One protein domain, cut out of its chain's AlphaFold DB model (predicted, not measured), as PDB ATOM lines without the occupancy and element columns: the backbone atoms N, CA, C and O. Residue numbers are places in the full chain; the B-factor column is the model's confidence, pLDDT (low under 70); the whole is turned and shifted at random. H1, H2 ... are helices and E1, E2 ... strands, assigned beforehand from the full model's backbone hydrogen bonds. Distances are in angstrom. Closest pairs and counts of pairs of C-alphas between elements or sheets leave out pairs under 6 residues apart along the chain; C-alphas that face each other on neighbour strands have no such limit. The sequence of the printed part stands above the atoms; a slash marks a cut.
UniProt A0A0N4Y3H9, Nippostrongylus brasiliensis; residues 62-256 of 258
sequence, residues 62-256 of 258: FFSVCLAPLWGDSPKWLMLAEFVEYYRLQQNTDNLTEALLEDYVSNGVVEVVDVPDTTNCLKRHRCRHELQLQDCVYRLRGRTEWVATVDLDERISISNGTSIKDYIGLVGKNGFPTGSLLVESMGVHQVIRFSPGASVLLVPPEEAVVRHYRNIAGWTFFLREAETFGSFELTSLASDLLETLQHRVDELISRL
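This is residues 62 to 256 of the 258 residues of a protein of Nippostrongylus brasiliensis (UniProt A0A0N4Y3H9). Start with the parallel strands E1 and E2 near the middle: helix H3 packs on this pair and on strand E4 of the small hairpin E4 and E5, while H1 lies near E1 and is crossed by H6. A third strand pair, E3 and E6, follows another side, with H4 starting close to E3, and residues 217 to 231, including H5, stick out. The printed part has 195 residues with six named helices and six named strands, in the order E1 H1 H2 H3 E2 E3 H4 E4 E5 E6 H5 H6. Its three two-stranded sheets are E1 and E2, parallel, and E3 and E6 and E4 and E5, both antiparallel; the class is mixed, helices and strands. The whole is compact, with a radius of gyration of the C-alphas of 17.5 A, and spans 48 by 45 by 42 A.

Find C-alpha 62 at (449.516, 68.943, 84.603), where E1, residues 62 to 67, begins; it is 16.6 A long. Its neighbour E2 is residues 144 to 150, 16.4 A. Look for E3 at residues 154 to 158, E6 at 208 to 212, E4 at 183 to 186 and E5 at 191 to 194. Of the helices, H1 is residues 77 to 90, 19.9 A; H2, 98 to 106; H3, 125 to 139, 21.5 A; H4, 164 to 174, 15.6 A; and H5, 223 to 226. H6, residues 239 to 256, runs 26.0 A to C-alpha 256 at (448.500, 97.815, 79.970).

Between E1 and E2, N 66 and O 148 are 2.8 A apart, within hydrogen-bond range. E1, H1, H2, H3 and E2 make a strand-helix-strand unit, two parallel neighbour strands with helices between them along the chain. The closest C-alphas of H3 and E1 are those of Cys 136 and Cys 66, 5.9 A; of H3 and E4, those of Gln 134 and Met 186, 5.1 A. In the hairpin E4 and E5, N 184 and O 193 are 2.8 A apart. H1 and E1 are near each other. H1 and H6 touch, with residues 241 to 249 of H6 alone, closest at Glu 85 and Leu 245, C-alphas 6.7 A apart, at a steep tilt of 54 degrees, opposite ways. H1 and H2 are close but not clearly touching, closest at the C-alphas of Ala 81 and Leu 100, 7.7 A. E2 and E3 meet only through their link; N 155 of E3 and O 211 of E6 are 2.9 A apart. The closest C-alphas of E3 and H4 are those of Ile 158 and Ile 164, 6.7 A. In H1, H2 and H3 every O i to N i+4 pair is within hydrogen-bond range; H4 has 6 of 7, H6 13 of 14, and H5 is too short for such a pair.

The C-alphas farthest apart are those of Pro 196 and Ser 254, 49.5 A. The printed part has no cut. The links H2 to H3, E5 to E6 and H5 to H6 are long. Mean pLDDT of the printed part is 76.0; 44 residues are under 70, among them 88 to 102 and 173 to 180.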
ATOM      1  N   PHE A  62     449.135  69.640  83.367       83.25
ATOM      2  CA  PHE A  62     449.516  68.943  84.603       83.25
ATOM      3  C   PHE A  62     448.633  69.362  85.795       83.25
ATOM      4  O   PHE A  62     448.291  68.548  86.647       83.25
ATOM      5  N   PHE A  63     448.283  70.644  85.875       84.88
ATOM      6  CA  PHE A  63     447.531  71.218  86.987       84.88
ATOM      7  C   PHE A  63     446.644  72.346  86.470       84.88
ATOM      8  O   PHE A  63     447.088  73.161  85.658       84.88
ATOM      9  N   SER A  64     445.404  72.396  86.940       88.44
ATOM     10  CA  SER A  64     444.413  73.410  86.581       88.44
ATOM     11  C   SER A  64     443.655  73.876  87.822       88.44
ATOM     12  O   SER A  64     443.536  73.141  88.803       88.44
ATOM     13  N   VAL A  65     443.140  75.105  87.785       88.94
ATOM     14  CA  VAL A  65     442.490  75.734  88.939       88.94
ATOM     15  C   VAL A  65     441.078  76.173  88.571       88.94
ATOM     16  O   VAL A  65     440.895  77.001  87.685       88.94
ATOM     17  N   CYS A  66     440.089  75.639  89.282       89.19
ATOM     18  CA  CYS A  66     438.720  76.132  89.267       89.19
ATOM     19  C   CYS A  66     438.583  77.261  90.288       89.19
ATOM     20  O   CYS A  66     438.539  77.019  91.495       89.19
ATOM     21  N   LEU A  67     438.534  78.488  89.774       85.88
ATOM     22  CA  LEU A  67     438.312  79.712  90.535       85.88
ATOM     23  C   LEU A  67     436.806  79.959  90.739       85.88
ATOM     24  O   LEU A  67     436.009  79.796  89.814       85.88
ATOM     25  N   ALA A  68     436.421  80.375  91.944       75.06
ATOM     26  CA  ALA A  68     435.049  80.748  92.287       75.06
ATOM     27  C   ALA A  68     434.546  82.043  91.586       75.06
ATOM     28  O   ALA A  68     435.351  82.904  91.223       75.06
ATOM     29  N   PRO A  69     433.214  82.223  91.422       67.81
ATOM     30  CA  PRO A  69     432.620  83.361  90.715       67.81
ATOM     31  C   PRO A  69     433.122  84.752  91.139       67.81
ATOM     32  O   PRO A  69     433.019  85.155  92.300       67.81
ATOM     33  N   LEU A  70     433.516  85.567  90.156       72.44
ATOM     34  CA  LEU A  70     433.837  86.989  90.339       72.44
ATOM     35  C   LEU A  70     432.559  87.820  90.583       72.44
ATOM     36  O   LEU A  70     432.037  88.475  89.685       72.44
ATOM     37  N   TRP A  71     432.024  87.792  91.808       64.81
ATOM     38  CA  TRP A  71     430.710  88.373  92.123       64.81
ATOM     39  C   TRP A  71     430.732  89.826  92.639       64.81
ATOM     40  O   TRP A  71     431.509  90.183  93.527       64.81
ATOM     41  N   GLY A  72     429.801  90.652  92.146       65.56
ATOM     42  CA  GLY A  72     429.493  91.995  92.661       65.56
ATOM     43  C   GLY A  72     430.423  93.121  92.189       65.56
ATOM     44  O   GLY A  72     431.508  92.880  91.668       65.56
ATOM     45  N   ASP A  73     429.994  94.360  92.421       62.78
ATOM     46  CA  ASP A  73     430.461  95.568  91.712       62.78
ATOM     47  C   ASP A  73     431.874  96.063  92.090       62.78
ATOM     48  O   ASP A  73     432.362  97.051  91.543       62.78
ATOM     49  N   SER A  74     432.547  95.413  93.046       67.94
ATOM     50  CA  SER A  74     433.921  95.761  93.419       67.94
ATOM     51  C   SER A  74     434.914  95.365  92.314       67.94
ATOM     52  O   SER A  74     434.911  94.198  91.903       67.94
ATOM     53  N   PRO A  75     435.812  96.268  91.868       69.50
ATOM     54  CA  PRO A  75     436.882  95.910  90.943       69.50
ATOM     55  C   PRO A  75     437.803  94.859  91.575       69.50
ATOM     56  O   PRO A  75     438.454  95.117  92.584       69.50
ATOM     57  N   LYS A  76     437.854  93.667  90.977       74.12
ATOM     58  CA  LYS A  76     438.653  92.520  91.459       74.12
ATOM     59  C   LYS A  76     440.017  92.418  90.788       74.12
ATOM     60  O   LYS A  76     440.708  91.421  90.963       74.12
ATOM     61  N   TRP A  77     440.393  93.421  89.998       74.44
ATOM     62  CA  TRP A  77     441.432  93.244  88.995       74.44
ATOM     63  C   TRP A  77     442.812  92.960  89.580       74.44
ATOM     64  O   TRP A  77     443.520  92.093  89.075       74.44
ATOM     65  N   LEU A  78     443.145  93.624  90.688       75.81
ATOM     66  CA  LEU A  78     444.389  93.399  91.413       75.81
ATOM     67  C   LEU A  78     444.393  92.018  92.083       75.81
ATOM     68  O   LEU A  78     445.375  91.300  91.982       75.81
ATOM     69  N   MET A  79     443.267  91.588  92.667       78.19
ATOM     70  CA  MET A  79     443.147  90.253  93.268       78.19
ATOM     71  C   MET A  79     443.233  89.126  92.226       78.19
ATOM     72  O   MET A  79     443.762  88.061  92.525       78.19
ATOM     73  N   LEU A  80     442.712  89.343  91.011       77.88
ATOM     74  CA  LEU A  80     442.774  88.377  89.907       77.88
ATOM     75  C   LEU A  80     444.182  88.296  89.306       77.88
ATOM     76  O   LEU A  80     444.659  87.195  89.038       77.88
ATOM     77  N   ALA A  81     444.858  89.440  89.178       76.69
ATOM     78  CA  ALA A  81     446.284  89.516  88.880       76.69
ATOM     79  C   ALA A  81     447.106  88.751  89.931       76.69
ATOM     80  O   ALA A  81     447.766  87.773  89.604       76.69
ATOM     81  N   GLU A  82     446.985  89.114  91.210       80.00
ATOM     82  CA  GLU A  82     447.657  88.446  92.331       80.00
ATOM     83  C   GLU A  82     447.331  86.947  92.435       80.00
ATOM     84  O   GLU A  82     448.148  86.176  92.929       80.00
ATOM     85  N   PHE A  83     446.131  86.515  92.036       83.69
ATOM     86  CA  PHE A  83     445.735  85.105  92.047       83.69
ATOM     87  C   PHE A  83     446.426  84.330  90.929       83.69
ATOM     88  O   PHE A  83     447.086  83.325  91.201       83.69
ATOM     89  N   VAL A  84     446.303  84.783  89.679       77.31
ATOM     90  CA  VAL A  84     446.869  84.028  88.559       77.31
ATOM     91  C   VAL A  84     448.389  84.184  88.511       77.31
ATOM     92  O   VAL A  84     449.054  83.167  88.341       77.31
ATOM     93  N   GLU A  85     448.969  85.350  88.818       75.31
ATOM     94  CA  GLU A  85     450.423  85.483  89.004       75.31
ATOM     95  C   GLU A  85     450.942  84.657  90.187       75.31
ATOM     96  O   GLU A  85     452.069  84.187  90.133       75.31
ATOM     97  N   TYR A  86     450.156  84.384  91.237       78.25
ATOM     98  CA  TYR A  86     450.583  83.452  92.291       78.25
ATOM     99  C   TYR A  86     450.669  82.008  91.778       78.25
ATOM    100  O   TYR A  86     451.693  81.340  91.948       78.25
ATOM    101  N   TYR A  87     449.631  81.512  91.096       71.94
ATOM    102  CA  TYR A  87     449.671  80.168  90.505       71.94
ATOM    103  C   TYR A  87     450.632  80.086  89.302       71.94
ATOM    104  O   TYR A  87     451.182  79.019  89.024       71.94
ATOM    105  N   ARG A  88     450.955  81.213  88.660       68.25
ATOM    106  CA  ARG A  88     451.997  81.343  87.631       68.25
ATOM    107  C   ARG A  88     453.369  81.774  88.182       68.25
ATOM    108  O   ARG A  88     454.357  81.744  87.464       68.25
ATOM    109  N   LEU A  89     453.520  81.995  89.485       58.81
ATOM    110  CA  LEU A  89     454.812  81.889  90.179       58.81
ATOM    111  C   LEU A  89     455.137  80.433  90.508       58.81
ATOM    112  O   LEU A  89     456.307  80.073  90.588       58.81
ATOM    113  N   GLN A  90     454.117  79.573  90.606       62.72
ATOM    114  CA  GLN A  90     454.326  78.132  90.521       62.72
ATOM    115  C   GLN A  90     454.656  77.704  89.065       62.72
ATOM    116  O   GLN A  90     455.508  76.831  88.912       62.72
ATOM    117  N   GLN A  91     454.068  78.314  88.005       41.03
ATOM    118  CA  GLN A  91     454.440  78.125  86.567       41.03
ATOM    119  C   GLN A  91     454.164  79.367  85.619       41.03
ATOM    120  O   GLN A  91     453.058  79.502  85.115       41.03
ATOM    121  N   ASN A  92     455.181  80.227  85.367       36.47
ATOM    122  CA  ASN A  92     455.312  81.558  84.650       36.47
ATOM    123  C   ASN A  92     454.150  82.389  83.962       36.47
ATOM    124  O   ASN A  92     453.418  81.808  83.165       36.47
ATOM    125  N   THR A  93     454.183  83.760  84.117       38.16
ATOM    126  CA  THR A  93     453.549  84.971  83.396       38.16
ATOM    127  C   THR A  93     452.054  85.355  83.722       38.16
ATOM    128  O   THR A  93     451.517  84.562  84.475       38.16
ATOM    129  N   ASP A  94     451.252  86.426  83.394       42.53
ATOM    130  CA  ASP A  94     451.119  87.761  82.650       42.53
ATOM    131  C   ASP A  94     449.795  87.831  81.745       42.53
ATOM    132  O   ASP A  94     449.695  86.849  81.003       42.53
ATOM    133  N   ASN A  95     448.754  88.758  81.647       47.59
ATOM    134  CA  ASN A  95     448.345  90.158  82.136       47.59
ATOM    135  C   ASN A  95     446.950  90.778  81.584       47.59
ATOM    136  O   ASN A  95     446.731  90.478  80.427       47.59
ATOM    137  N   LEU A  96     445.962  91.648  82.046       50.34
ATOM    138  CA  LEU A  96     445.304  92.309  83.263       50.34
ATOM    139  C   LEU A  96     443.725  92.510  83.138       50.34
ATOM    140  O   LEU A  96     443.228  93.275  82.318       50.34
ATOM    141  N   THR A  97     442.893  91.873  83.983       50.47
ATOM    142  CA  THR A  97     441.386  91.747  84.033       50.47
ATOM    143  C   THR A  97     440.551  91.511  82.778       50.47
ATOM    144  O   THR A  97     440.466  90.360  82.391       50.47
ATOM    145  N   GLU A  98     439.864  92.472  82.160       54.81
ATOM    146  CA  GLU A  98     439.113  92.120  80.935       54.81
ATOM    147  C   GLU A  98     440.122  91.841  79.810       54.81
ATOM    148  O   GLU A  98     440.042  90.817  79.139       54.81
ATOM    149  N   ALA A  99     441.225  92.601  79.811       56.94
ATOM    150  CA  ALA A  99     442.454  92.228  79.131       56.94
ATOM    151  C   ALA A  99     443.228  91.054  79.787       56.94
ATOM    152  O   ALA A  99     443.950  90.415  79.050       56.94
ATOM    153  N   LEU A 100     443.079  90.675  81.080       61.94
ATOM    154  CA  LEU A 100     443.623  89.390  81.632       61.94
ATOM    155  C   LEU A 100     442.906  88.301  80.866       61.94
ATOM    156  O   LEU A 100     443.525  87.348  80.450       61.94
ATOM    157  N   LEU A 101     441.581  88.378  80.800       66.25
ATOM    158  CA  LEU A 101     440.764  87.307  80.285       66.25
ATOM    159  C   LEU A 101     440.972  87.213  78.772       66.25
ATOM    160  O   LEU A 101     441.175  86.111  78.297       66.25
ATOM    161  N   GLU A 102     441.095  88.319  78.034       68.69
ATOM    162  CA  GLU A 102     441.488  88.287  76.615       68.69
ATOM    163  C   GLU A 102     442.959  87.863  76.374       68.69
ATOM    164  O   GLU A 102     443.208  87.010  75.522       68.69
ATOM    165  N   ASP A 103     443.944  88.387  77.115       70.44
ATOM    166  CA  ASP A 103     445.378  88.042  76.994       70.44
ATOM    167  C   ASP A 103     445.641  86.603  77.470       70.44
ATOM    168  O   ASP A 103     446.191  85.805  76.721       70.44
ATOM    169  N   TYR A 104     445.154  86.202  78.649       72.44
ATOM    170  CA  TYR A 104     445.220  84.822  79.136       72.44
ATOM    171  C   TYR A 104     444.426  83.851  78.251       72.44
ATOM    172  O   TYR A 104     444.916  82.745  78.047       72.44
ATOM    173  N   VAL A 105     443.242  84.185  77.713       73.69
ATOM    174  CA  VAL A 105     442.535  83.283  76.772       73.69
ATOM    175  C   VAL A 105     443.325  83.155  75.470       73.69
ATOM    176  O   VAL A 105     443.551  82.039  75.007       73.69
ATOM    177  N   SER A 106     443.804  84.263  74.896       75.94
ATOM    178  CA  SER A 106     444.582  84.230  73.647       75.94
ATOM    179  C   SER A 106     445.966  83.584  73.807       75.94
ATOM    180  O   SER A 106     446.446  82.945  72.872       75.94
ATOM    181  N   ASN A 107     446.560  83.647  75.003       69.25
ATOM    182  CA  ASN A 107     447.772  82.921  75.393       69.25
ATOM    183  C   ASN A 107     447.503  81.487  75.917       69.25
ATOM    184  O   ASN A 107     448.452  80.789  76.272       69.25
ATOM    185  N   GLY A 108     446.247  81.020  75.964       71.00
ATOM    186  CA  GLY A 108     445.881  79.644  76.350       71.00
ATOM    187  C   GLY A 108     446.022  79.309  77.843       71.00
ATOM    188  O   GLY A 108     446.177  78.146  78.208       71.00
ATOM    189  N   VAL A 109     446.002  80.323  78.706       72.56
ATOM    190  CA  VAL A 109     446.251  80.255  80.156       72.56
ATOM    191  C   VAL A 109     444.956  80.121  80.969       72.56
ATOM    192  O   VAL A 109     444.951  79.452  82.002       72.56
ATOM    193  N   VAL A 110     443.863  80.751  80.526       76.62
ATOM    194  CA  VAL A 110     442.545  80.711  81.186       76.62
ATOM    195  C   VAL A 110     441.474  80.314  80.171       76.62
ATOM    196  O   VAL A 110     441.448  80.837  79.063       76.62
ATOM    197  N   GLU A 111     440.566  79.416  80.561       78.12
ATOM    198  CA  GLU A 111     439.297  79.158  79.864       78.12
ATOM    199  C   GLU A 111     438.199  79.950  80.591       78.12
ATOM    200  O   GLU A 111     437.988  79.754  81.789       78.12
ATOM    201  N   VAL A 112     437.518  80.864  79.893       74.31
ATOM    202  CA  VAL A 112     436.391  81.631  80.451       74.31
ATOM    203  C   VAL A 112     435.081  80.965  80.057       74.31
ATOM    204  O   VAL A 112     434.860  80.658  78.887       74.31
ATOM    205  N   VAL A 113     434.206  80.754  81.040       74.19
ATOM    206  CA  VAL A 113     432.885  80.149  80.845       74.19
ATOM    207  C   VAL A 113     431.814  81.136  81.298       74.19
ATOM    208  O   VAL A 113     431.551  81.288  82.494       74.19
ATOM    209  N   ASP A 114     431.178  81.795  80.333       70.62
ATOM    210  CA  ASP A 114     430.045  82.679  80.596       70.62
ATOM    211  C   ASP A 114     428.848  81.880  81.122       70.62
ATOM    212  O   ASP A 114     428.299  81.011  80.440       70.62
ATOM    213  N   VAL A 115     428.403  82.197  82.341       68.56
ATOM    214  CA  VAL A 115     427.161  81.646  82.903       68.56
ATOM    215  C   VAL A 115     426.021  82.628  82.632       68.56
ATOM    216  O   VAL A 115     425.959  83.669  83.294       68.56
ATOM    217  N   PRO A 116     425.101  82.318  81.698       66.00
ATOM    218  CA  PRO A 116     424.065  83.249  81.281       66.00
ATOM    219  C   PRO A 116     423.037  83.505  82.386       66.00
ATOM    220  O   PRO A 116     422.690  82.628  83.183       66.00
ATOM    221  N   ASP A 117     422.458  84.704  82.367       66.62
ATOM    222  CA  ASP A 117     421.444  85.156  83.328       66.62
ATOM    223  C   ASP A 117     420.081  84.427  83.214       66.62
ATOM    224  O   ASP A 117     419.136  84.729  83.944       66.62
ATOM    225  N   THR A 118     419.973  83.417  82.348       69.31
ATOM    226  CA  THR A 118     418.829  82.495  82.261       69.31
ATOM    227  C   THR A 118     418.778  81.467  83.403       69.31
ATOM    228  O   THR A 118     417.765  80.790  83.565       69.31
ATOM    229  N   THR A 119     419.836  81.335  84.214       71.88
ATOM    230  CA  THR A 119     419.895  80.346  85.306       71.88
ATOM    231  C   THR A 119     418.999  80.681  86.507       71.88
ATOM    232  O   THR A 119     419.003  81.795  87.036       71.88
ATOM    233  N   ASN A 120     418.327  79.664  87.064       73.94
ATOM    234  CA  ASN A 120     417.619  79.748  88.352       73.94
ATOM    235  C   ASN A 120     418.537  80.146  89.534       73.94
ATOM    236  O   ASN A 120     418.053  80.581  90.586       73.94
ATOM    237  N   CYS A 121     419.862  80.052  89.373       74.62
ATOM    238  CA  CYS A 121     420.837  80.546  90.344       74.62
ATOM    239  C   CYS A 121     421.054  82.070  90.327       74.62
ATOM    240  O   CYS A 121     421.750  82.559  91.216       74.62
ATOM    241  N   LEU A 122     420.477  82.833  89.384       68.12
ATOM    242  CA  LEU A 122     420.790  84.249  89.105       68.12
ATOM    243  C   LEU A 122     421.048  85.110  90.356       68.12
ATOM    244  O   LEU A 122     422.047  85.827  90.420       68.12
ATOM    245  N   LYS A 123     420.144  85.021  91.342       71.38
ATOM    246  CA  LYS A 123     420.123  85.820  92.587       71.38
ATOM    247  C   LYS A 123     420.500  85.010  93.840       71.38
ATOM    248  O   LYS A 123     420.160  85.396  94.954       71.38
ATOM    249  N   ARG A 124     421.152  83.857  93.671       76.62
ATOM    250  CA  ARG A 124     421.484  82.894  94.732       76.62
ATOM    251  C   ARG A 124     422.997  82.649  94.750       76.62
ATOM    252  O   ARG A 124     423.482  81.747  94.077       76.62
ATOM    253  N   HIS A 125     423.730  83.427  95.551       74.06
ATOM    254  CA  HIS A 125     425.201  83.389  95.662       74.06
ATOM    255  C   HIS A 125     425.779  81.963  95.693       74.06
ATOM    256  O   HIS A 125     426.540  81.578  94.808       74.06
ATOM    257  N   ARG A 126     425.341  81.152  96.665       77.44
ATOM    258  CA  ARG A 126     425.770  79.757  96.847       77.44
ATOM    259  C   ARG A 126     425.464  78.864  95.633       77.44
ATOM    260  O   ARG A 126     426.326  78.111  95.212       77.44
ATOM    261  N   CYS A 127     424.287  79.028  95.029       78.62
ATOM    262  CA  CYS A 127     423.861  78.299  93.829       78.62
ATOM    263  C   CYS A 127     424.798  78.578  92.638       78.62
ATOM    264  O   CYS A 127     425.193  77.644  91.952       78.62
ATOM    265  N   ARG A 128     425.220  79.841  92.424       77.94
ATOM    266  CA  ARG A 128     426.215  80.178  91.382       77.94
ATOM    267  C   ARG A 128     427.593  79.553  91.659       77.94
ATOM    268  O   ARG A 128     428.232  79.116  90.710       77.94
ATOM    269  N   HIS A 129     428.032  79.488  92.921       79.50
ATOM    270  CA  HIS A 129     429.311  78.857  93.291       79.50
ATOM    271  C   HIS A 129     429.280  77.341  93.048       79.50
ATOM    272  O   HIS A 129     430.158  76.811  92.377       79.50
ATOM    273  N   GLU A 130     428.243  76.656  93.540       82.25
ATOM    274  CA  GLU A 130     428.067  75.206  93.367       82.25
ATOM    275  C   GLU A 130     427.923  74.829  91.876       82.25
ATOM    276  O   GLU A 130     428.512  73.845  91.439       82.25
ATOM    277  N   LEU A 131     427.254  75.666  91.068       81.56
ATOM    278  CA  LEU A 131     427.208  75.560  89.601       81.56
ATOM    279  C   LEU A 131     428.597  75.651  88.957       81.56
ATOM    280  O   LEU A 131     429.005  74.724  88.262       81.56
ATOM    281  N   GLN A 132     429.318  76.755  89.165       80.56
ATOM    282  CA  GLN A 132     430.562  77.023  88.433       80.56
ATOM    283  C   GLN A 132     431.711  76.099  88.847       80.56
ATOM    284  O   GLN A 132     432.458  75.634  87.989       80.56
ATOM    285  N   LEU A 133     431.825  75.770  90.138       85.38
ATOM    286  CA  LEU A 133     432.838  74.826  90.614       85.38
ATOM    287  C   LEU A 133     432.572  73.406  90.103       85.38
ATOM    288  O   LEU A 133     433.520  72.699  89.765       85.38
ATOM    289  N   GLN A 134     431.301  72.994  89.992       86.19
ATOM    290  CA  GLN A 134     430.958  71.704  89.398       86.19
ATOM    291  C   GLN A 134     431.237  71.701  87.885       86.19
ATOM    292  O   GLN A 134     431.995  70.850  87.427       86.19
ATOM    293  N   ASP A 135     430.704  72.656  87.117       84.31
ATOM    294  CA  ASP A 135     430.915  72.756  85.661       84.31
ATOM    295  C   ASP A 135     432.410  72.803  85.281       84.31
ATOM    296  O   ASP A 135     432.847  72.026  84.430       84.31
ATOM    297  N   CYS A 136     433.224  73.600  85.983       86.94
ATOM    298  CA  CYS A 136     434.673  73.650  85.773       86.94
ATOM    299  C   CYS A 136     435.355  72.293  86.033       86.94
ATOM    300  O   CYS A 136     436.110  71.799  85.189       86.94
ATOM    301  N   VAL A 137     435.041  71.635  87.157       87.25
ATOM    302  CA  VAL A 137     435.543  70.283  87.467       87.25
ATOM    303  C   VAL A 137     435.128  69.272  86.391       87.25
ATOM    304  O   VAL A 137     435.912  68.385  86.056       87.25
ATOM    305  N   TYR A 138     433.946  69.416  85.791       83.88
ATOM    306  CA  TYR A 138     433.510  68.563  84.686       83.88
ATOM    307  C   TYR A 138     434.247  68.833  83.368       83.88
ATOM    308  O   TYR A 138     434.673  67.866  82.734       83.88
ATOM    309  N   ARG A 139     434.463  70.096  82.973       82.81
ATOM    310  CA  ARG A 139     435.216  70.458  81.748       82.81
ATOM    311  C   ARG A 139     436.655  69.963  81.770       82.81
ATOM    312  O   ARG A 139     437.181  69.541  80.744       82.81
ATOM    313  N   LEU A 140     437.283  69.981  82.943       84.38
ATOM    314  CA  LEU A 140     438.678  69.582  83.124       84.38
ATOM    315  C   LEU A 140     438.907  68.059  83.062       84.38
ATOM    316  O   LEU A 140     440.051  67.620  82.907       84.38
ATOM    317  N   ARG A 141     437.852  67.230  83.118       82.56
ATOM    318  CA  ARG A 141     437.953  65.762  83.009       82.56
ATOM    319  C   ARG A 141     438.635  65.347  81.699       82.56
ATOM    320  O   ARG A 141     438.086  65.515  80.617       82.56
ATOM    321  N   GLY A 142     439.832  64.770  81.806       78.25
ATOM    322  CA  GLY A 142     440.630  64.334  80.653       78.25
ATOM    323  C   GLY A 142     441.425  65.448  79.959       78.25
ATOM    324  O   GLY A 142     442.316  65.129  79.180       78.25
ATOM    325  N   ARG A 143     441.175  66.727  80.282       81.56
ATOM    326  CA  ARG A 143     441.999  67.874  79.851       81.56
ATOM    327  C   ARG A 143     443.171  68.155  80.801       81.56
ATOM    328  O   ARG A 143     444.125  68.819  80.404       81.56
ATOM    329  N   THR A 144     443.118  67.674  82.045       83.25
ATOM    330  CA  THR A 144     444.166  67.899  83.054       83.25
ATOM    331  C   THR A 144     444.390  66.678  83.951       83.25
ATOM    332  O   THR A 144     443.487  65.852  84.110       83.25
ATOM    333  N   GLU A 145     445.586  66.553  84.532       83.69
ATOM    334  CA  GLU A 145     445.913  65.512  85.521       83.69
ATOM    335  C   GLU A 145     445.387  65.851  86.927       83.69
ATOM    336  O   GLU A 145     444.906  64.964  87.629       83.69
ATOM    337  N   TRP A 146     445.455  67.125  87.334       85.75
ATOM    338  CA  TRP A 146     445.106  67.578  88.685       85.75
ATOM    339  C   TRP A 146     444.273  68.862  88.666       85.75
ATOM    340  O   TRP A 146     444.561  69.793  87.914       85.75
ATOM    341  N   VAL A 147     443.266  68.932  89.542       88.75
ATOM    342  CA  VAL A 147     442.408  70.113  89.724       88.75
ATOM    343  C   VAL A 147     442.441  70.571  91.175       88.75
ATOM    344  O   VAL A 147     442.229  69.766  92.080       88.75
ATOM    345  N   ALA A 148     442.645  71.870  91.384       89.25
ATOM    346  CA  ALA A 148     442.339  72.548  92.639       89.25
ATOM    347  C   ALA A 148     441.073  73.405  92.489       89.25
ATOM    348  O   ALA A 148     440.873  74.041  91.458       89.25
ATOM    349  N   THR A 149     440.240  73.448  93.527       88.25
ATOM    350  CA  THR A 149     439.081  74.349  93.642       88.25
ATOM    351  C   THR A 149     439.358  75.333  94.773       88.25
ATOM    352  O   THR A 149     439.564  74.877  95.897       88.25
ATOM    353  N   VAL A 150     439.413  76.634  94.480       86.62
ATOM    354  CA  VAL A 150     439.801  77.686  95.442       86.62
ATOM    355  C   VAL A 150     439.093  79.017  95.163       86.62
ATOM    356  O   VAL A 150     438.820  79.367  94.011       86.62
ATOM    357  N   ASP A 151     438.848  79.787  96.220       83.62
ATOM    358  CA  ASP A 151     438.368  81.172  96.141       83.62
ATOM    359  C   ASP A 151     439.478  82.157  95.708       83.62
ATOM    360  O   ASP A 151     440.678  81.903  95.831       83.62
ATOM    361  N   LEU A 152     439.075  83.342  95.231       81.38
ATOM    362  CA  LEU A 152     439.973  84.383  94.699       81.38
ATOM    363  C   LEU A 152     441.038  84.878  95.699       81.38
ATOM    364  O   LEU A 152     442.117  85.315  95.299       81.38
ATOM    365  N   ASP A 153     440.757  84.814  96.997       78.94
ATOM    366  CA  ASP A 153     441.674  85.146  98.092       78.94
ATOM    367  C   ASP A 153     442.137  83.926  98.911       78.94
ATOM    368  O   ASP A 153     442.796  84.082  99.938       78.94
ATOM    369  N   GLU A 154     441.901  82.708  98.419       85.75
ATOM    370  CA  GLU A 154     442.545  81.493  98.925       85.75
ATOM    371  C   GLU A 154     443.875  81.220  98.198       85.75
ATOM    372  O   GLU A 154     444.037  81.467  96.998       85.75
ATOM    373  N   ARG A 155     444.867  80.703  98.928       84.19
ATOM    374  CA  ARG A 155     446.179  80.294  98.394       84.19
ATOM    375  C   ARG A 155     446.604  78.965  99.018       84.19
ATOM    376  O   ARG A 155     446.611  78.840 100.244       84.19
ATOM    377  N   ILE A 156     446.981  77.986  98.194       87.38
ATOM    378  CA  ILE A 156     447.525  76.697  98.656       87.38
ATOM    379  C   ILE A 156     449.015  76.868  98.976       87.38
ATOM    380  O   ILE A 156     449.828  77.062  98.076       87.38
ATOM    381  N   SER A 157     449.381  76.762 100.253       84.31
ATOM    382  CA  SER A 157     450.759  76.870 100.741       84.31
ATOM    383  C   SER A 157     451.272  75.507 101.201       84.31
ATOM    384  O   SER A 157     450.737  74.944 102.154       84.31
ATOM    385  N   ILE A 158     452.350  75.008 100.589       86.62
ATOM    386  CA  ILE A 158     453.071  73.814 101.062       86.62
ATOM    387  C   ILE A 158     454.086  74.239 102.136       86.62
ATOM    388  O   ILE A 158     454.894  75.141 101.908       86.62
ATOM    389  N   SER A 159     454.064  73.605 103.307       80.44
ATOM    390  CA  SER A 159     454.805  74.053 104.499       80.44
ATOM    391  C   SER A 159     456.329  74.002 104.353       80.44
ATOM    392  O   SER A 159     457.034  74.793 104.974       80.44
ATOM    393  N   ASN A 160     456.845  73.109 103.502       73.94
ATOM    394  CA  ASN A 160     458.282  72.909 103.282       73.94
ATOM    395  C   ASN A 160     458.881  73.792 102.164       73.94
ATOM    396  O   ASN A 160     460.020  73.567 101.762       73.94
ATOM    397  N   GLY A 161     458.129  74.756 101.614       65.69
ATOM    398  CA  GLY A 161     458.605  75.661 100.551       65.69
ATOM    399  C   GLY A 161     458.787  75.014  99.167       65.69
ATOM    400  O   GLY A 161     459.190  75.679  98.219       65.69
ATOM    401  N   THR A 162     458.476  73.725  99.029       76.44
ATOM    402  CA  THR A 162     458.391  73.004  97.748       76.44
ATOM    403  C   THR A 162     457.186  73.464  96.928       76.44
ATOM    404  O   THR A 162     456.159  73.819  97.507       76.44
ATOM    405  N   SER A 163     457.248  73.381  95.594       82.50
ATOM    406  CA  SER A 163     456.087  73.728  94.765       82.50
ATOM    407  C   SER A 163     454.920  72.749  94.961       82.50
ATOM    408  O   SER A 163     455.112  71.587  95.340       82.50
ATOM    409  N   ILE A 164     453.702  73.187  94.623       85.44
ATOM    410  CA  ILE A 164     452.508  72.318  94.586       85.44
ATOM    411  C   ILE A 164     452.755  71.100  93.673       85.44
ATOM    412  O   ILE A 164     452.360  69.980  93.993       85.44
ATOM    413  N   LYS A 165     453.477  71.304  92.564       84.25
ATOM    414  CA  LYS A 165     453.852  70.270  91.588       84.25
ATOM    415  C   LYS A 165     454.795  69.218  92.173       84.25
ATOM    416  O   LYS A 165     454.592  68.028  91.935       84.25
ATOM    417  N   ASP A 166     455.781  69.633  92.965       84.75
ATOM    418  CA  ASP A 166     456.693  68.710  93.648       84.75
ATOM    419  C   ASP A 166     455.961  67.904  94.724       84.75
ATOM    420  O   ASP A 166     456.144  66.689  94.807       84.75
ATOM    421  N   TYR A 167     455.088  68.554  95.501       86.69
ATOM    422  CA  TYR A 167     454.278  67.895  96.527       86.69
ATOM    423  C   TYR A 167     453.348  66.829  95.925       86.69
ATOM    424  O   TYR A 167     453.402  65.660  96.315       86.69
ATOM    425  N   ILE A 168     452.577  67.187  94.892       85.88
ATOM    426  CA  ILE A 168     451.748  66.244  94.123       85.88
ATOM    427  C   ILE A 168     452.609  65.107  93.537       85.88
ATOM    428  O   ILE A 168     452.248  63.931  93.625       85.88
ATOM    429  N   GLY A 169     453.788  65.435  93.001       82.50
ATOM    430  CA  GLY A 169     454.748  64.471  92.460       82.50
ATOM    431  C   GLY A 169     455.399  63.545  93.498       82.50
ATOM    432  O   GLY A 169     455.981  62.528  93.109       82.50
ATOM    433  N   LEU A 170     455.325  63.861  94.794       81.12
ATOM    434  CA  LEU A 170     455.680  62.966  95.903       81.12
ATOM    435  C   LEU A 170     454.481  62.094  96.300       81.12
ATOM    436  O   LEU A 170     454.628  60.877  96.407       81.12
ATOM    437  N   VAL A 171     453.287  62.682  96.428       78.44
ATOM    438  CA  VAL A 171     452.038  61.967  96.750       78.44
ATOM    439  C   VAL A 171     451.726  60.871  95.725       78.44
ATOM    440  O   VAL A 171     451.467  59.730  96.111       78.44
ATOM    441  N   GLY A 172     451.825  61.160  94.423       71.50
ATOM    442  CA  GLY A 172     451.594  60.165  93.365       71.50
ATOM    443  C   GLY A 172     452.577  58.984  93.414       71.50
ATOM    444  O   GLY A 172     452.186  57.833  93.227       71.50
ATOM    445  N   LYS A 173     453.849  59.232  93.766       66.06
ATOM    446  CA  LYS A 173     454.864  58.168  93.937       66.06
ATOM    447  C   LYS A 173     454.579  57.254  95.131       66.06
ATOM    448  O   LYS A 173     455.025  56.110  95.122       66.06
ATOM    449  N   ASN A 174     453.809  57.723  96.112       66.75
ATOM    450  CA  ASN A 174     453.395  56.943  97.281       66.75
ATOM    451  C   ASN A 174     452.167  56.044  97.015       66.75
ATOM    452  O   ASN A 174     451.629  55.453  97.948       66.75
ATOM    453  N   GLY A 175     451.740  55.896  95.753       59.59
ATOM    454  CA  GLY A 175     450.728  54.918  95.339       59.59
ATOM    455  C   GLY A 175     449.314  55.471  95.153       59.59
ATOM    456  O   GLY A 175     448.395  54.691  94.903       59.59
ATOM    457  N   PHE A 176     449.121  56.791  95.229       65.38
ATOM    458  CA  PHE A 176     447.865  57.412  94.804       65.38
ATOM    459  C   PHE A 176     447.774  57.408  93.268       65.38
ATOM    460  O   PHE A 176     448.685  57.917  92.611       65.38
ATOM    461  N   PRO A 177     446.712  56.832  92.670       58.94
ATOM    462  CA  PRO A 177     446.628  56.680  91.222       58.94
ATOM    463  C   PRO A 177     446.405  58.029  90.529       58.94
ATOM    464  O   PRO A 177     445.315  58.594  90.582       58.94
ATOM    465  N   THR A 178     447.426  58.511  89.819       57.06
ATOM    466  CA  THR A 178     447.306  59.583  88.819       57.06
ATOM    467  C   THR A 178     446.403  59.104  87.682       57.06
ATOM    468  O   THR A 178     446.796  58.231  86.903       57.06
ATOM    469  N   GLY A 179     445.182  59.628  87.599       60.19
ATOM    470  CA  GLY A 179     444.162  59.155  86.665       60.19
ATOM    471  C   GLY A 179     442.950  60.081  86.593       60.19
ATOM    472  O   GLY A 179     442.965  61.180  87.136       60.19
ATOM    473  N   SER A 180     441.901  59.635  85.900       65.06
ATOM    474  CA  SER A 180     440.688  60.420  85.638       65.06
ATOM    475  C   SER A 180     440.079  61.038  86.902       65.06
ATOM    476  O   SER A 180     439.944  60.370  87.922       65.06
ATOM    477  N   LEU A 181     439.632  62.291  86.810       76.38
ATOM    478  CA  LEU A 181     439.043  63.050  87.917       76.38
ATOM    479  C   LEU A 181     437.687  62.466  88.376       76.38
ATOM    480  O   LEU A 181     436.634  62.770  87.814       76.38
ATOM    481  N   LEU A 182     437.715  61.621  89.414       83.56
ATOM    482  CA  LEU A 182     436.567  60.861  89.942       83.56
ATOM    483  C   LEU A 182     435.662  61.665  90.905       83.56
ATOM    484  O   LEU A 182     435.240  61.157  91.944       83.56
ATOM    485  N   VAL A 183     435.350  62.921  90.574       85.25
ATOM    486  CA  VAL A 183     434.481  63.815  91.371       85.25
ATOM    487  C   VAL A 183     433.107  63.934  90.711       85.25
ATOM    488  O   VAL A 183     433.017  64.424  89.589       85.25
ATOM    489  N   GLU A 184     432.038  63.491  91.380       81.50
ATOM    490  CA  GLU A 184     430.666  63.507  90.838       81.50
ATOM    491  C   GLU A 184     429.891  64.784  91.170       81.50
ATOM    492  O   GLU A 184     429.094  65.232  90.351       81.50
ATOM    493  N   SER A 185     430.125  65.397  92.334       80.44
ATOM    494  CA  SER A 185     429.501  66.679  92.680       80.44
ATOM    495  C   SER A 185     430.371  67.511  93.618       80.44
ATOM    496  O   SER A 185     430.995  66.975  94.541       80.44
ATOM    497  N   MET A 186     430.379  68.825  93.385       84.25
ATOM    498  CA  MET A 186     431.114  69.825  94.161       84.25
ATOM    499  C   MET A 186     430.170  70.686  95.001       84.25
ATOM    500  O   MET A 186     429.148  71.171  94.521       84.25
ATOM    501  N   GLY A 187     430.556  70.916  96.252       78.75
ATOM    502  CA  GLY A 187     430.110  72.051  97.053       78.75
ATOM    503  C   GLY A 187     431.137  73.184  96.984       78.75
ATOM    504  O   GLY A 187     432.169  73.047  96.335       78.75
ATOM    505  N   VAL A 188     430.881  74.287  97.694       75.50
ATOM    506  CA  VAL A 188     431.730  75.496  97.615       75.50
ATOM    507  C   VAL A 188     433.190  75.245  98.034       75.50
ATOM    508  O   VAL A 188     434.090  75.627  97.302       75.50
ATOM    509  N   HIS A 189     433.432  74.546  99.152       76.81
ATOM    510  CA  HIS A 189     434.792  74.262  99.658       76.81
ATOM    511  C   HIS A 189     435.081  72.755  99.846       76.81
ATOM    512  O   HIS A 189     436.018  72.384 100.549       76.81
ATOM    513  N   GLN A 190     434.258  71.856  99.286       81.75
ATOM    514  CA  GLN A 190     434.454  70.403  99.423       81.75
ATOM    515  C   GLN A 190     433.775  69.601  98.309       81.75
ATOM    516  O   GLN A 190     432.728  69.997  97.793       81.75
ATOM    517  N   VAL A 191     434.307  68.415  98.007       85.38
ATOM    518  CA  VAL A 191     433.604  67.404  97.203       85.38
ATOM    519  C   VAL A 191     432.389  66.896  97.986       85.38
ATOM    520  O   VAL A 191     432.525  66.435  99.117       85.38
ATOM    521  N   ILE A 192     431.198  66.949  97.384       84.75
ATOM    522  CA  ILE A 192     429.968  66.370  97.952       84.75
ATOM    523  C   ILE A 192     429.916  64.863  97.679       84.75
ATOM    524  O   ILE A 192     429.452  64.091  98.519       84.75
ATOM    525  N   ARG A 193     430.373  64.433  96.495       86.12
ATOM    526  CA  ARG A 193     430.303  63.033  96.063       86.12
ATOM    527  C   ARG A 193     431.427  62.680  95.088       86.12
ATOM    528  O   ARG A 193     431.710  63.438  94.165       86.12
ATOM    529  N   PHE A 194     432.014  61.500  95.272       86.25
ATOM    530  CA  PHE A 194     433.021  60.904  94.390       86.25
ATOM    531  C   PHE A 194     432.436  59.731  93.587       86.25
ATOM    532  O   PHE A 194     431.477  59.100  94.036       86.25
ATOM    533  N   SER A 195     433.043  59.401  92.444       84.38
ATOM    534  CA  SER A 195     432.711  58.188  91.686       84.38
ATOM    535  C   SER A 195     433.239  56.917  92.366       84.38
ATOM    536  O   SER A 195     434.248  56.965  93.077       84.38
ATOM    537  N   PRO A 196     432.613  55.749  92.119       84.06
ATOM    538  CA  PRO A 196     433.138  54.460  92.558       84.06
ATOM    539  C   PRO A 196     434.599  54.256  92.131       84.06
ATOM    540  O   PRO A 196     434.951  54.468  90.974       84.06
ATOM    541  N   GLY A 197     435.446  53.830  93.071       83.38
ATOM    542  CA  GLY A 197     436.887  53.650  92.851       83.38
ATOM    543  C   GLY A 197     437.756  54.878  93.157       83.38
ATOM    544  O   GLY A 197     438.976  54.770  93.071       83.38
ATOM    545  N   ALA A 198     437.171  56.015  93.546       84.44
ATOM    546  CA  ALA A 198     437.937  57.160  94.032       84.44
ATOM    547  C   ALA A 198     438.700  56.850  95.332       84.44
ATOM    548  O   ALA A 198     438.169  56.224  96.250       84.44
ATOM    549  N   SER A 199     439.921  57.375  95.418       81.38
ATOM    550  CA  SER A 199     440.748  57.391  96.625       81.38
ATOM    551  C   SER A 199     440.878  58.826  97.124       81.38
ATOM    552  O   SER A 199     441.127  59.729  96.327       81.38
ATOM    553  N   VAL A 200     440.742  59.038  98.433       84.81
ATOM    554  CA  VAL A 200     440.844  60.363  99.061       84.81
ATOM    555  C   VAL A 200     442.064  60.393  99.975       84.81
ATOM    556  O   VAL A 200     442.177  59.567 100.879       84.81
ATOM    557  N   LEU A 201     442.957  61.358  99.752       83.88
ATOM    558  CA  LEU A 201     443.991  61.744 100.709       83.88
ATOM    559  C   LEU A 201     443.515  62.986 101.464       83.88
ATOM    560  O   LEU A 201     443.143  63.979 100.843       83.88
ATOM    561  N   LEU A 202     443.556  62.938 102.794       86.19
ATOM    562  CA  LEU A 202     443.486  64.135 103.625       86.19
ATOM    563  C   LEU A 202     444.923  64.579 103.899       86.19
ATOM    564  O   LEU A 202     445.681  63.839 104.523       86.19
ATOM    565  N   VAL A 203     445.299  65.751 103.388       85.88
ATOM    566  CA  VAL A 203     446.642  66.314 103.584       85.88
ATOM    567  C   VAL A 203     446.747  66.891 105.004       85.88
ATOM    568  O   VAL A 203     445.872  67.670 105.389       85.88
ATOM    569  N   PRO A 204     447.773  66.527 105.798       88.06
ATOM    570  CA  PRO A 204     447.979  67.109 107.122       88.06
ATOM    571  C   PRO A 204     448.329  68.609 107.047       88.06
ATOM    572  O   PRO A 204     449.065  69.012 106.140       88.06
ATOM    573  N   PRO A 205     447.875  69.449 108.000       85.81
ATOM    574  CA  PRO A 205     448.180  70.883 108.012       85.81
ATOM    575  C   PRO A 205     449.677  71.189 108.195       85.81
ATOM    576  O   PRO A 205     450.147  72.256 107.806       85.81
ATOM    577  N   GLU A 206     450.457  70.259 108.749       86.81
ATOM    578  CA  GLU A 206     451.918  70.341 108.783       86.81
ATOM    579  C   GLU A 206     452.573  70.153 107.403       86.81
ATOM    580  O   GLU A 206     453.695  70.614 107.209       86.81
ATOM    581  N   GLU A 207     451.887  69.549 106.425       87.88
ATOM    582  CA  GLU A 207     452.379  69.378 105.051       87.88
ATOM    583  C   GLU A 207     451.900  70.498 104.117       87.88
ATOM    584  O   GLU A 207     452.720  71.088 103.407       87.88
ATOM    585  N   ALA A 208     450.601  70.820 104.123       87.75
ATOM    586  CA  ALA A 208     450.044  71.922 103.342       87.75
ATOM    587  C   ALA A 208     448.761  72.503 103.956       87.75
ATOM    588  O   ALA A 208     447.975  71.800 104.587       87.75
ATOM    589  N   VAL A 209     448.518  73.790 103.699       86.56
ATOM    590  CA  VAL A 209     447.318  74.518 104.139       86.56
ATOM    591  C   VAL A 209     446.755  75.403 103.031       86.56
ATOM    592  O   VAL A 209     447.504  76.023 102.275       86.56
ATOM    593  N   VAL A 210     445.429  75.525 102.979       85.75
ATOM    594  CA  VAL A 210     444.762  76.637 102.287       85.75
ATOM    595  C   VAL A 210     444.751  77.831 103.241       85.75
ATOM    596  O   VAL A 210     444.316  77.706 104.384       85.75
ATOM    597  N   ARG A 211     445.256  78.986 102.798       83.00
ATOM    598  CA  ARG A 211     445.232  80.243 103.564       83.00
ATOM    599  C   ARG A 211     444.315  81.260 102.904       83.00
ATOM    600  O   ARG A 211     444.426  81.488 101.702       83.00
ATOM    601  N   HIS A 212     443.474  81.897 103.715       81.50
ATOM    602  CA  HIS A 212     442.532  82.934 103.295       81.50
ATOM    603  C   HIS A 212     443.128  84.330 103.535       81.50
ATOM    604  O   HIS A 212     443.216  84.792 104.673       81.50
ATOM    605  N   TYR A 213     443.535  85.023 102.474       75.44
ATOM    606  CA  TYR A 213     444.208  86.326 102.525       75.44
ATOM    607  C   TYR A 213     443.208  87.486 102.367       75.44
ATOM    608  O   TYR A 213     443.122  88.122 101.319       75.44
ATOM    609  N   ARG A 214     442.440  87.782 103.426       73.75
ATOM    610  CA  ARG A 214     441.386  88.818 103.424       73.75
ATOM    611  C   ARG A 214     441.524  89.796 104.590       73.75
ATOM    612  O   ARG A 214     441.771  89.401 105.726       73.75
ATOM    613  N   ASN A 215     441.278  91.083 104.331       70.75
ATOM    614  CA  ASN A 215     441.123  92.079 105.392       70.75
ATOM    615  C   ASN A 215     439.793  91.851 106.137       70.75
ATOM    616  O   ASN A 215     438.718  92.092 105.589       70.75
ATOM    617  N   ILE A 216     439.874  91.402 107.391       71.06
ATOM    618  CA  ILE A 216     438.712  91.085 108.239       71.06
ATOM    619  C   ILE A 216     438.013  92.320 108.843       71.06
ATOM    620  O   ILE A 216     436.989  92.181 109.516       71.06
ATOM    621  N   ALA A 217     438.518  93.538 108.622       69.56
ATOM    622  CA  ALA A 217     437.905  94.754 109.155       69.56
ATOM    623  C   ALA A 217     436.458  94.933 108.645       69.56
ATOM    624  O   ALA A 217     436.207  95.041 107.448       69.56
ATOM    625  N   GLY A 218     435.496  94.976 109.572       65.56
ATOM    626  CA  GLY A 218     434.064  95.108 109.269       65.56
ATOM    627  C   GLY A 218     433.320  93.786 109.027       65.56
ATOM    628  O   GLY A 218     432.089  93.793 108.961       65.56
ATOM    629  N   TRP A 219     434.015  92.647 108.964       64.38
ATOM    630  CA  TRP A 219     433.365  91.335 108.926       64.38
ATOM    631  C   TRP A 219     432.768  91.014 110.303       64.38
ATOM    632  O   TRP A 219     433.452  91.063 111.317       64.38
ATOM    633  N   THR A 220     431.466  90.717 110.362       64.69
ATOM    634  CA  THR A 220     430.756  90.471 111.641       64.69
ATOM    635  C   THR A 220     429.880  89.219 111.644       64.69
ATOM    636  O   THR A 220     429.597  88.684 112.713       64.69
ATOM    637  N   PHE A 221     429.464  88.736 110.469       63.09
ATOM    638  CA  PHE A 221     428.627  87.542 110.334       63.09
ATOM    639  C   PHE A 221     429.481  86.266 110.255       63.09
ATOM    640  O   PHE A 221     429.533  85.505 111.216       63.09
ATOM    641  N   PHE A 222     430.225  86.086 109.157       64.69
ATOM    642  CA  PHE A 222     431.076  84.908 108.928       64.69
ATOM    643  C   PHE A 222     432.291  84.818 109.860       64.69
ATOM    644  O   PHE A 222     432.827  83.731 110.058       64.69
ATOM    645  N   LEU A 223     432.722  85.939 110.456       71.62
ATOM    646  CA  LEU A 223     433.910  85.966 111.316       71.62
ATOM    647  C   LEU A 223     433.749  84.994 112.506       71.62
ATOM    648  O   LEU A 223     434.668  84.242 112.794       71.62
ATOM    649  N   ARG A 224     432.543  84.882 113.083       73.31
ATOM    650  CA  ARG A 224     432.238  83.932 114.174       73.31
ATOM    651  C   ARG A 224     432.371  82.457 113.811       73.31
ATOM    652  O   ARG A 224     432.569  81.637 114.700       73.31
ATOM    653  N   GLU A 225     432.177  82.107 112.544       72.88
ATOM    654  CA  GLU A 225     432.327  80.732 112.065       72.88
ATOM    655  C   GLU A 225     433.810  80.438 111.828       72.88
ATOM    656  O   GLU A 225     434.332  79.446 112.336       72.88
ATOM    657  N   ALA A 226     434.521  81.373 111.191       72.81
ATOM    658  CA  ALA A 226     435.969  81.322 111.009       72.81
ATOM    659  C   ALA A 226     436.748  81.267 112.348       72.81
ATOM    660  O   ALA A 226     437.677  80.472 112.477       72.81
ATOM    661  N   GLU A 227     436.312  82.008 113.377       79.69
ATOM    662  CA  GLU A 227     436.842  81.962 114.756       79.69
ATOM    663  C   GLU A 227     436.779  80.561 115.401       79.69
ATOM    664  O   GLU A 227     437.492  80.307 116.371       79.69
ATOM    665  N   THR A 228     435.959  79.630 114.891       78.56
ATOM    666  CA  THR A 228     435.907  78.251 115.421       78.56
ATOM    667  C   THR A 228     437.030  77.350 114.906       78.56
ATOM    668  O   THR A 228     437.325  76.339 115.544       78.56
ATOM    669  N   PHE A 229     437.681  77.711 113.794       72.62
ATOM    670  CA  PHE A 229     438.776  76.933 113.202       72.62
ATOM    671  C   PHE A 229     440.148  77.291 113.793       72.62
ATOM    672  O   PHE A 229     441.069  76.477 113.731       72.62
ATOM    673  N   GLY A 230     440.294  78.478 114.389       76.56
ATOM    674  CA  GLY A 230     441.527  78.907 115.045       76.56
ATOM    675  C   GLY A 230     441.589  80.412 115.309       76.56
ATOM    676  O   GLY A 230     440.661  81.161 115.007       76.56
ATOM    677  N   SER A 231     442.714  80.859 115.866       79.38
ATOM    678  CA  SER A 231     443.036  82.286 115.972       79.38
ATOM    679  C   SER A 231     443.506  82.833 114.624       79.38
ATOM    680  O   SER A 231     444.264  82.174 113.918       79.38
ATOM    681  N   PHE A 232     443.129  84.071 114.298       78.75
ATOM    682  CA  PHE A 232     443.699  84.776 113.150       78.75
ATOM    683  C   PHE A 232     445.137  85.205 113.439       78.75
ATOM    684  O   PHE A 232     445.402  85.882 114.433       78.75
ATOM    685  N   GLU A 233     446.045  84.870 112.528       77.81
ATOM    686  CA  GLU A 233     447.433  85.320 112.553       77.81
ATOM    687  C   GLU A 233     447.679  86.345 111.443       77.81
ATOM    688  O   GLU A 233     447.204  86.194 110.314       77.81
ATOM    689  N   LEU A 234     448.451  87.392 111.746       75.31
ATOM    690  CA  LEU A 234     448.931  88.321 110.728       75.31
ATOM    691  C   LEU A 234     450.061  87.640 109.946       75.31
ATOM    692  O   LEU A 234     451.213  87.657 110.377       75.31
ATOM    693  N   THR A 235     449.724  87.035 108.808       69.06
ATOM    694  CA  THR A 235     450.694  86.375 107.923       69.06
ATOM    695  C   THR A 235     450.952  87.204 106.669       69.06
ATOM    696  O   THR A 235     450.047  87.839 106.128       69.06
ATOM    697  N   SER A 236     452.194  87.186 106.189       68.00
ATOM    698  CA  SER A 236     452.539  87.603 104.831       68.00
ATOM    699  C   SER A 236     452.629  86.379 103.911       68.00
ATOM    700  O   SER A 236     452.583  85.229 104.358       68.00
ATOM    701  N   LEU A 237     452.805  86.617 102.613       70.19
ATOM    702  CA  LEU A 237     453.464  85.636 101.749       70.19
ATOM    703  C   LEU A 237     454.949  85.507 102.152       70.19
ATOM    704  O   LEU A 237     455.479  86.364 102.868       70.19
ATOM    705  N   ALA A 238     455.620  84.439 101.710       71.62
ATOM    706  CA  ALA A 238     457.076  84.332 101.836       71.62
ATOM    707  C   ALA A 238     457.742  85.517 101.111       71.62
ATOM    708  O   ALA A 238     457.239  85.945 100.074       71.62
ATOM    709  N   SER A 239     458.804  86.103 101.671       72.38
ATOM    710  CA  SER A 239     459.317  87.408 101.219       72.38
ATOM    711  C   SER A 239     459.868  87.390  99.792       72.38
ATOM    712  O   SER A 239     459.640  88.326  99.037       72.38
ATOM    713  N   ASP A 240     460.520  86.298  99.406       72.12
ATOM    714  CA  ASP A 240     460.988  86.019  98.046       72.12
ATOM    715  C   ASP A 240     459.825  85.905  97.047       72.12
ATOM    716  O   ASP A 240     459.846  86.507  95.970       72.12
ATOM    717  N   LEU A 241     458.767  85.185  97.427       73.19
ATOM    718  CA  LEU A 241     457.554  85.060  96.625       73.19
ATOM    719  C   LEU A 241     456.788  86.389  96.544       73.19
ATOM    720  O   LEU A 241     456.221  86.695  95.501       73.19
ATOM    721  N   LEU A 242     456.787  87.181  97.621       79.62
ATOM    722  CA  LEU A 242     456.129  88.484  97.704       79.62
ATOM    723  C   LEU A 242     456.819  89.524  96.821       79.62
ATOM    724  O   LEU A 242     456.137  90.166  96.031       79.62
ATOM    725  N   GLU A 243     458.146  89.654  96.903       80.25
ATOM    726  CA  GLU A 243     458.921  90.561  96.043       80.25
ATOM    727  C   GLU A 243     458.759  90.183  94.562       80.25
ATOM    728  O   GLU A 243     458.529  91.053  93.722       80.25
ATOM    729  N   THR A 244     458.786  88.885  94.235       79.75
ATOM    730  CA  THR A 244     458.597  88.423  92.849       79.75
ATOM    731  C   THR A 244     457.150  88.611  92.364       79.75
ATOM    732  O   THR A 244     456.937  88.917  91.193       79.75
ATOM    733  N   LEU A 245     456.148  88.462  93.242       81.88
ATOM    734  CA  LEU A 245     454.739  88.729  92.926       81.88
ATOM    735  C   LEU A 245     454.486  90.218  92.707       81.88
ATOM    736  O   LEU A 245     453.851  90.569  91.721       81.88
ATOM    737  N   GLN A 246     455.009  91.079  93.578       84.12
ATOM    738  CA  GLN A 246     454.918  92.532  93.431       84.12
ATOM    739  C   GLN A 246     455.584  92.988  92.133       84.12
ATOM    740  O   GLN A 246     454.935  93.644  91.329       84.12
ATOM    741  N   HIS A 247     456.817  92.549  91.864       83.62
ATOM    742  CA  HIS A 247     457.522  92.900  90.630       83.62
ATOM    743  C   HIS A 247     456.755  92.471  89.372       83.62
ATOM    744  O   HIS A 247     456.616  93.283  88.456       83.62
ATOM    745  N   ARG A 248     456.218  91.240  89.336       81.12
ATOM    746  CA  ARG A 248     455.350  90.799  88.234       81.12
ATOM    747  C   ARG A 248     454.126  91.694  88.124       81.12
ATOM    748  O   ARG A 248     453.888  92.217  87.050       81.12
ATOM    749  N   VAL A 249     453.391  91.908  89.217       81.94
ATOM    750  CA  VAL A 249     452.166  92.723  89.235       81.94
ATOM    751  C   VAL A 249     452.423  94.188  88.837       81.94
ATOM    752  O   VAL A 249     451.558  94.794  88.210       81.94
ATOM    753  N   ASP A 250     453.613  94.737  89.081       84.44
ATOM    754  CA  ASP A 250     454.004  96.079  88.630       84.44
ATOM    755  C   ASP A 250     454.353  96.137  87.122       84.44
ATOM    756  O   ASP A 250     453.920  97.066  86.430       84.44
ATOM    757  N   GLU A 251     455.087  95.151  86.580       82.81
ATOM    758  CA  GLU A 251     455.354  95.033  85.127       82.81
ATOM    759  C   GLU A 251     454.051  94.830  84.338       82.81
ATOM    760  O   GLU A 251     453.800  95.490  83.329       82.81
ATOM    761  N   LEU A 252     453.209  93.945  84.866       77.12
ATOM    762  CA  LEU A 252     451.855  93.602  84.448       77.12
ATOM    763  C   LEU A 252     450.987  94.870  84.324       77.12
ATOM    764  O   LEU A 252     450.509  95.202  83.239       77.12
ATOM    765  N   ILE A 253     450.867  95.652  85.402       78.94
ATOM    766  CA  ILE A 253     450.134  96.928  85.401       78.94
ATOM    767  C   ILE A 253     450.740  97.919  84.393       78.94
ATOM    768  O   ILE A 253     449.995  98.511  83.614       78.94
ATOM    769  N   SER A 254     452.068  98.079  84.360       83.00
ATOM    770  CA  SER A 254     452.732  99.008  83.427       83.00
ATOM    771  C   SER A 254     452.417  98.683  81.962       83.00
ATOM    772  O   SER A 254     452.002  99.565  81.216       83.00
ATOM    773  N   ARG A 255     452.498  97.403  81.563       81.19
ATOM    774  CA  ARG A 255     452.277  96.934  80.177       81.19
ATOM    775  C   ARG A 255     450.888  97.260  79.600       81.19
ATOM    776  O   ARG A 255     450.734  97.196  78.382       81.19
ATOM    777  N   LEU A 256     449.883  97.579  80.423       71.38
ATOM    778  CA  LEU A 256     448.500  97.815  79.970       71.38
ATOM    779  C   LEU A 256     447.916  99.192  80.324       71.38
ATOM    780  O   LEU A 256     446.757  99.457  80.000       71.38
TER     781      LEU A 256